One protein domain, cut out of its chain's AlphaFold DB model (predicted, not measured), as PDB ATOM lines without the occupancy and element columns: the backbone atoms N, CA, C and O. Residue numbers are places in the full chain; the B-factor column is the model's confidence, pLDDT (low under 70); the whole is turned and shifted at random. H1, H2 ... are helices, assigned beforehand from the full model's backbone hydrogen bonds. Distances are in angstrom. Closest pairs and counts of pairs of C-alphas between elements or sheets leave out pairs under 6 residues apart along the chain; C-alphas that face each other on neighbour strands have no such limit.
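AT A GLANCE: This is residues 80 to 139 of the 202 residues of the protein "C2H2-type domain-containing protein" of Glomus cerebriforme (UniProt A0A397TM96). A small compact head of two short helices, H1 and H2, packed on each other at a steep tilt, with one long helix, H3, sticking out from it as a straight arm that touches neither of them. The arm makes the length: residues 115 to 139 stand free, and the C-alphas span 58 by 21 by 16 A. The printed part has 60 residues with three named helices, H1, H2 and H3 in chain order, and no named strand; the class is all helix. The whole is extended, with a radius of gyration of the C-alphas of 18.2 A.

HOW THE PARTS SIT: After residues 80 to 87, H1, residues 88 to 98, touches H2, residues 104 to 114. Their closest C-alphas are those of Ile 92 and Ile 107, 6.5 A apart. They run opposite ways at a steep tilt of 50 degrees, centre to centre 10.7 A. H3, residues 119 to 139, is apart from H1 and from H2. In H1, H2 and H3 every O i to N i+4 pair is within hydrogen-bond range.

IN THESE COORDINATES: H1 begins at C-alpha 88, at (115.631, 7.028, 25.117), and is 15.1 A long from first to last C-alpha. H2 is 15.7 A long and ends at C-alpha 114, at (109.479, 13.370, 28.645). H3 is 30.4 A long, from C-alpha 119 at (110.395, 24.004, 30.721) to C-alpha 139 at (100.543, 51.360, 39.739).

THE WHOLE: The C-alphas of Ala 97 and Glu 139, the two farthest apart, are 57.9 A apart. Without the residues that stand free, the body of 35 residues spans 22 by 19 by 16 A. The printed part has no cut, and the links H1 to H2 and H2 to H3 are tight. The mean pLDDT of the printed part is 73.3; residues 110 to 127 and residue 129 are under 70.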
ATOM      1  N   PHE A  80     101.585   7.377  24.214       79.00
ATOM      2  CA  PHE A  80     100.491   6.680  23.526       79.00
ATOM      3  C   PHE A  80      99.965   5.460  24.288       79.00
ATOM      4  O   PHE A  80      98.798   5.099  24.158       79.00
ATOM      5  N   CYS A  81     100.822   4.788  25.061       84.69
ATOM      6  CA  CYS A  81     100.444   3.578  25.799       84.69
ATOM      7  C   CYS A  81     100.921   3.548  27.258       84.69
ATOM      8  O   CYS A  81     100.773   2.530  27.934       84.69
ATOM      9  N   ASN A  82     101.529   4.630  27.747       78.19
ATOM     10  CA  ASN A  82     102.085   4.797  29.095       78.19
ATOM     11  C   ASN A  82     103.116   3.733  29.512       78.19
ATOM     12  O   ASN A  82     103.445   3.577  30.692       78.19
ATOM     13  N   LYS A  83     103.691   3.004  28.545       81.25
ATOM     14  CA  LYS A  83     104.700   1.977  28.816       81.25
ATOM     15  C   LYS A  83     106.046   2.611  29.163       81.25
ATOM     16  O   LYS A  83     106.580   3.412  28.400       81.25
ATOM     17  N   ARG A  84     106.632   2.193  30.292       80.31
ATOM     18  CA  ARG A  84     107.946   2.667  30.764       80.31
ATOM     19  C   ARG A  84     109.108   1.804  30.268       80.31
ATOM     20  O   ARG A  84     109.102   0.579  30.427       80.31
ATOM     21  N   VAL A  85     110.152   2.447  29.755       82.81
ATOM     22  CA  VAL A  85     111.342   1.826  29.158       82.81
ATOM     23  C   VAL A  85     112.641   2.401  29.724       82.81
ATOM     24  O   VAL A  85     112.697   3.485  30.307       82.81
ATOM     25  N   LYS A  86     113.709   1.603  29.619       79.50
ATOM     26  CA  LYS A  86     115.018   1.874  30.224       79.50
ATOM     27  C   LYS A  86     115.911   2.620  29.227       79.50
ATOM     28  O   LYS A  86     116.850   2.040  28.698       79.50
ATOM     29  N   GLY A  87     115.594   3.886  28.969       80.94
ATOM     30  CA  GLY A  87     116.392   4.766  28.110       80.94
ATOM     31  C   GLY A  87     115.640   5.276  26.882       80.94
ATOM     32  O   GLY A  87     114.671   4.661  26.439       80.94
ATOM     33  N   GLU A  88     116.143   6.374  26.326       82.56
ATOM     34  CA  GLU A  88     115.631   7.028  25.117       82.56
ATOM     35  C   GLU A  88     115.628   6.094  23.903       82.56
ATOM     36  O   GLU A  88     114.580   5.883  23.303       82.56
ATOM     37  N   GLY A  89     116.745   5.421  23.605       85.06
ATOM     38  CA  GLY A  89     116.800   4.468  22.486       85.06
ATOM     39  C   GLY A  89     115.792   3.316  22.619       85.06
ATOM     40  O   GLY A  89     115.246   2.837  21.623       85.06
ATOM     41  N   GLY A  90     115.475   2.914  23.856       86.44
ATOM     42  CA  GLY A  90     114.427   1.932  24.134       86.44
ATOM     43  C   GLY A  90     113.019   2.474  23.883       86.44
ATOM     44  O   GLY A  90     112.146   1.714  23.466       86.44
ATOM     45  N   LEU A  91     112.800   3.774  24.096       85.75
ATOM     46  CA  LEU A  91     111.544   4.447  23.777       85.75
ATOM     47  C   LEU A  91     111.366   4.621  22.272       85.75
ATOM     48  O   LEU A  91     110.311   4.261  21.762       85.75
ATOM     49  N   ILE A  92     112.411   5.038  21.555       86.25
ATOM     50  CA  ILE A  92     112.396   5.125  20.087       86.25
ATOM     51  C   ILE A  92     112.062   3.762  19.483       86.25
ATOM     52  O   ILE A  92     111.147   3.645  18.670       86.25
ATOM     53  N   SER A  93     112.767   2.714  19.916       89.44
ATOM     54  CA  SER A  93     112.545   1.350  19.421       89.44
ATOM     55  C   SER A  93     111.134   0.853  19.741       89.44
ATOM     56  O   SER A  93     110.483   0.227  18.909       89.44
ATOM     57  N   HIS A  94     110.627   1.167  20.936       90.06
ATOM     58  CA  HIS A  94     109.261   0.841  21.327       90.06
ATOM     59  C   HIS A  94     108.223   1.548  20.449       90.06
ATOM     60  O   HIS A  94     107.309   0.882  19.964       90.06
ATOM     61  N   CYS A  95     108.367   2.856  20.231       87.88
ATOM     62  CA  CYS A  95     107.448   3.623  19.402       87.88
ATOM     63  C   CYS A  95     107.486   3.144  17.951       87.88
ATOM     64  O   CYS A  95     106.435   2.868  17.393       87.88
ATOM     65  N   LYS A  96     108.667   2.889  17.380       88.19
ATOM     66  CA  LYS A  96     108.775   2.318  16.028       88.19
ATOM     67  C   LYS A  96     108.065   0.965  15.895       88.19
ATOM     68  O   LYS A  96     107.363   0.736  14.918       88.19
ATOM     69  N   ALA A  97     108.209   0.077  16.881       90.81
ATOM     70  CA  ALA A  97     107.659  -1.279  16.804       90.81
ATOM     71  C   ALA A  97     106.169  -1.386  17.180       90.81
ATOM     72  O   ALA A  97     105.475  -2.280  16.701       90.81
ATOM     73  N   LYS A  98     105.675  -0.544  18.098       88.69
ATOM     74  CA  LYS A  98     104.296  -0.618  18.629       88.69
ATOM     75  C   LYS A  98     103.393   0.517  18.160       88.69
ATOM     76  O   LYS A  98     102.177   0.371  18.210       88.69
ATOM     77  N   HIS A  99     103.980   1.600  17.673       87.44
ATOM     78  CA  HIS A  99     103.302   2.779  17.161       87.44
ATOM     79  C   HIS A  99     103.856   3.119  15.770       87.44
ATOM     80  O   HIS A  99     104.260   4.242  15.499       87.44
ATOM     81  N   SER A 100     103.875   2.128  14.875       82.88
ATOM     82  CA  SER A 100     104.452   2.226  13.524       82.88
ATOM     83  C   SER A 100     103.768   3.242  12.601       82.88
ATOM     84  O   SER A 100     104.258   3.495  11.509       82.88
ATOM     85  N   HIS A 101     102.620   3.786  13.012       85.12
ATOM     86  CA  HIS A 101     101.936   4.872  12.311       85.12
ATOM     87  C   HIS A 101     102.528   6.249  12.630       85.12
ATOM     88  O   HIS A 101     102.163   7.214  11.970       85.12
ATOM     89  N   LEU A 102     103.398   6.340  13.638       82.69
ATOM     90  CA  LEU A 102     104.031   7.588  14.028       82.69
ATOM     91  C   LEU A 102     105.272   7.840  13.187       82.69
ATOM     92  O   LEU A 102     106.088   6.939  12.957       82.69
ATOM     93  N   SER A 103     105.438   9.090  12.775       83.75
ATOM     94  CA  SER A 103     106.661   9.537  12.131       83.75
ATOM     95  C   SER A 103     107.812   9.574  13.137       83.75
ATOM     96  O   SER A 103     107.638   9.664  14.355       83.75
ATOM     97  N   VAL A 104     109.038   9.514  12.622       76.62
ATOM     98  CA  VAL A 104     110.238   9.645  13.455       76.62
ATOM     99  C   VAL A 104     110.262  11.007  14.165       76.62
ATOM    100  O   VAL A 104     110.638  11.069  15.333       76.62
ATOM    101  N   GLU A 105     109.789  12.071  13.513       78.88
ATOM    102  CA  GLU A 105     109.656  13.414  14.100       78.88
ATOM    103  C   GLU A 105     108.631  13.473  15.235       78.88
ATOM    104  O   GLU A 105     108.897  14.101  16.262       78.88
ATOM    105  N   GLU A 106     107.501  12.777  15.104       80.19
ATOM    106  CA  GLU A 106     106.513  12.658  16.181       80.19
ATOM    107  C   GLU A 106     107.125  11.928  17.384       80.19
ATOM    108  O   GLU A 106     107.001  12.381  18.517       80.19
ATOM    109  N   ILE A 107     107.898  10.860  17.154       77.81
ATOM    110  CA  ILE A 107     108.585  10.112  18.219       77.81
ATOM    111  C   ILE A 107     109.648  10.965  18.940       77.81
ATOM    112  O   ILE A 107     109.790  10.860  20.160       77.81
ATOM    113  N   TYR A 108     110.402  11.802  18.222       76.50
ATOM    114  CA  TYR A 108     111.422  12.676  18.824       76.50
ATOM    115  C   TYR A 108     110.830  13.887  19.549       76.50
ATOM    116  O   TYR A 108     111.333  14.270  20.607       76.50
ATOM    117  N   SER A 109     109.734  14.448  19.041       75.31
ATOM    118  CA  SER A 109     108.999  15.521  19.724       75.31
ATOM    119  C   SER A 109     108.485  15.057  21.091       75.31
ATOM    120  O   SER A 109     108.579  15.776  22.086       75.31
ATOM    121  N   GLU A 110     108.047  13.801  21.167       69.31
ATOM    122  CA  GLU A 110     107.619  13.146  22.402       69.31
ATOM    123  C   GLU A 110     108.766  12.947  23.404       69.31
ATOM    124  O   GLU A 110     108.600  13.157  24.604       69.31
ATOM    125  N   LEU A 111     109.968  12.613  22.929       66.75
ATOM    126  CA  LEU A 111     111.157  12.456  23.776       66.75
ATOM    127  C   LEU A 111     111.581  13.747  24.476       66.75
ATOM    128  O   LEU A 111     111.990  13.706  25.639       66.75
ATOM    129  N   ILE A 112     111.438  14.884  23.796       58.91
ATOM    130  CA  ILE A 112     111.729  16.211  24.353       58.91
ATOM    131  C   ILE A 112     110.693  16.580  25.432       58.91
ATOM    132  O   ILE A 112     111.047  17.211  26.430       58.91
ATOM    133  N   GLY A 113     109.449  16.103  25.304       56.78
ATOM    134  CA  GLY A 113     108.400  16.266  26.317       56.78
ATOM    135  C   GLY A 113     108.619  15.449  27.599       56.78
ATOM    136  O   GLY A 113     108.175  15.855  28.671       56.78
ATOM    137  N   ILE A 114     109.349  14.331  27.531       54.53
ATOM    138  CA  ILE A 114     109.479  13.370  28.645       54.53
ATOM    139  C   ILE A 114     110.637  13.713  29.608       54.53
ATOM    140  O   ILE A 114     110.671  13.198  30.726       54.53
ATOM    141  N   GLN A 115     111.562  14.613  29.237       46.97
ATOM    142  CA  GLN A 115     112.578  15.141  30.169       46.97
ATOM    143  C   GLN A 115     112.212  16.465  30.852       46.97
ATOM    144  O   GLN A 115     112.927  16.867  31.768       46.97
ATOM    145  N   PHE A 116     111.110  17.119  30.483       42.78
ATOM    146  CA  PHE A 116     110.761  18.421  31.053       42.78
ATOM    147  C   PHE A 116     109.346  18.464  31.648       42.78
ATOM    148  O   PHE A 116     108.482  19.140  31.094       42.78
ATOM    149  N   PRO A 117     109.133  17.949  32.873       46.47
ATOM    150  CA  PRO A 117     108.220  18.595  33.819       46.47
ATOM    151  C   PRO A 117     108.824  19.917  34.344       46.47
ATOM    152  O   PRO A 117     108.808  20.205  35.533       46.47
ATOM    153  N   THR A 118     109.496  20.691  33.486       52.16
ATOM    154  CA  THR A 118     110.257  21.862  33.928       52.16
ATOM    155  C   THR A 118     110.293  22.993  32.918       52.16
ATOM    156  O   THR A 118     110.201  24.114  33.363       52.16
ATOM    157  N   LEU A 119     110.318  22.817  31.594       46.97
ATOM    158  CA  LEU A 119     110.395  24.004  30.721       46.97
ATOM    159  C   LEU A 119     109.064  24.751  30.618       46.97
ATOM    160  O   LEU A 119     109.034  25.962  30.788       46.97
ATOM    161  N   ARG A 120     107.946  24.053  30.403       44.78
ATOM    162  CA  ARG A 120     106.633  24.713  30.311       44.78
ATOM    163  C   ARG A 120     106.220  25.347  31.639       44.78
ATOM    164  O   ARG A 120     105.743  26.473  31.649       44.78
ATOM    165  N   GLU A 121     106.466  24.648  32.743       56.81
ATOM    166  CA  GLU A 121     106.151  25.116  34.095       56.81
ATOM    167  C   GLU A 121     107.155  26.168  34.605       56.81
ATOM    168  O   GLU A 121     106.732  27.116  35.257       56.81
ATOM    169  N   GLN A 122     108.448  26.103  34.245       55.88
ATOM    170  CA  GLN A 122     109.419  27.170  34.560       55.88
ATOM    171  C   GLN A 122     109.206  28.415  33.699       55.88
ATOM    172  O   GLN A 122     109.346  29.514  34.217       55.88
ATOM    173  N   ILE A 123     108.833  28.276  32.420       57.97
ATOM    174  CA  ILE A 123     108.480  29.426  31.572       57.97
ATOM    175  C   ILE A 123     107.208  30.094  32.101       57.97
ATOM    176  O   ILE A 123     107.129  31.320  32.106       57.97
ATOM    177  N   SER A 124     106.222  29.320  32.566       63.03
ATOM    178  CA  SER A 124     105.032  29.872  33.219       63.03
ATOM    179  C   SER A 124     105.369  30.572  34.539       63.03
ATOM    180  O   SER A 124     104.917  31.692  34.739       63.03
ATOM    181  N   ALA A 125     106.217  29.980  35.386       58.62
ATOM    182  CA  ALA A 125     106.628  30.591  36.652       58.62
ATOM    183  C   ALA A 125     107.478  31.865  36.457       58.62
ATOM    184  O   ALA A 125     107.241  32.865  37.121       58.62
ATOM    185  N   GLN A 126     108.419  31.873  35.503       61.50
ATOM    186  CA  GLN A 126     109.237  33.059  35.209       61.50
ATOM    187  C   GLN A 126     108.421  34.201  34.591       61.50
ATOM    188  O   GLN A 126     108.660  35.364  34.905       61.50
ATOM    189  N   LYS A 127     107.434  33.887  33.742       65.94
ATOM    190  CA  LYS A 127     106.569  34.908  33.133       65.94
ATOM    191  C   LYS A 127     105.595  35.539  34.124       65.94
ATOM    192  O   LYS A 127     105.239  36.699  33.943       65.94
ATOM    193  N   GLU A 128     105.148  34.804  35.141       71.25
ATOM    194  CA  GLU A 128     104.289  35.369  36.188       71.25
ATOM    195  C   GLU A 128     105.054  36.356  37.078       71.25
ATOM    196  O   GLU A 128     104.513  37.420  37.384       71.25
ATOM    197  N   ASP A 129     106.319  36.074  37.402       67.31
ATOM    198  CA  ASP A 129     107.170  36.981  38.182       67.31
ATOM    199  C   ASP A 129     107.501  38.277  37.411       67.31
ATOM    200  O   ASP A 129     107.341  39.374  37.957       67.31
ATOM    201  N   GLU A 130     107.857  38.187  36.120       75.00
ATOM    202  CA  GLU A 130     108.109  39.367  35.268       75.00
ATOM    203  C   GLU A 130     106.847  40.228  35.059       75.00
ATOM    204  O   GLU A 130     106.914  41.461  35.060       75.00
ATOM    205  N   LEU A 131     105.671  39.601  34.917       75.31
ATOM    206  CA  LEU A 131     104.403  40.321  34.754       75.31
ATOM    207  C   LEU A 131     103.986  41.048  36.044       75.31
ATOM    208  O   LEU A 131     103.398  42.131  35.979       75.31
ATOM    209  N   ASN A 132     104.298  40.484  37.214       78.31
ATOM    210  CA  ASN A 132     103.980  41.095  38.505       78.31
ATOM    211  C   ASN A 132     104.881  42.306  38.814       78.31
ATOM    212  O   ASN A 132     104.389  43.304  39.343       78.31
ATOM    213  N   GLU A 133     106.166  42.270  38.437       79.12
ATOM    214  CA  GLU A 133     107.060  43.434  38.556       79.12
ATOM    215  C   GLU A 133     106.620  44.602  37.656       79.12
ATOM    216  O   GLU A 133     106.570  45.748  38.111       79.12
ATOM    217  N   LEU A 134     106.217  44.325  36.412       76.88
ATOM    218  CA  LEU A 134     105.682  45.337  35.490       76.88
ATOM    219  C   LEU A 134     104.385  45.972  36.006       76.88
ATOM    220  O   LEU A 134     104.187  47.183  35.881       76.88
ATOM    221  N   LYS A 135     103.514  45.174  36.630       80.88
ATOM    222  CA  LYS A 135     102.260  45.662  37.210       80.88
ATOM    223  C   LYS A 135     102.497  46.604  38.396       80.88
ATOM    224  O   LYS A 135     101.853  47.648  38.483       80.88
ATOM    225  N   LEU A 136     103.467  46.286  39.256       75.06
ATOM    226  CA  LEU A 136     103.862  47.140  40.384       75.06
ATOM    227  C   LEU A 136     104.514  48.457  39.934       75.06
ATOM    228  O   LEU A 136     104.354  49.478  40.603       75.06
ATOM    229  N   ALA A 137     105.232  48.455  38.806       74.81
ATOM    230  CA  ALA A 137     105.815  49.668  38.236       74.81
ATOM    231  C   ALA A 137     104.744  50.620  37.671       74.81
ATOM    232  O   ALA A 137     104.868  51.835  37.813       74.81
ATOM    233  N   TYR A 138     103.677  50.076  37.079       70.56
ATOM    234  CA  TYR A 138     102.587  50.866  36.500       70.56
ATOM    235  C   TYR A 138     101.699  51.526  37.567       70.56
ATOM    236  O   TYR A 138     101.351  52.698  37.444       70.56
ATOM    237  N   GLU A 139     101.388  50.822  38.659       71.56
ATOM    238  CA  GLU A 139     100.543  51.360  39.739       71.56
ATOM    239  C   GLU A 139     101.235  52.455  40.571       71.56
ATOM    240  O   GLU A 139     100.568  53.235  41.244       71.56
TER     241      GLU A 139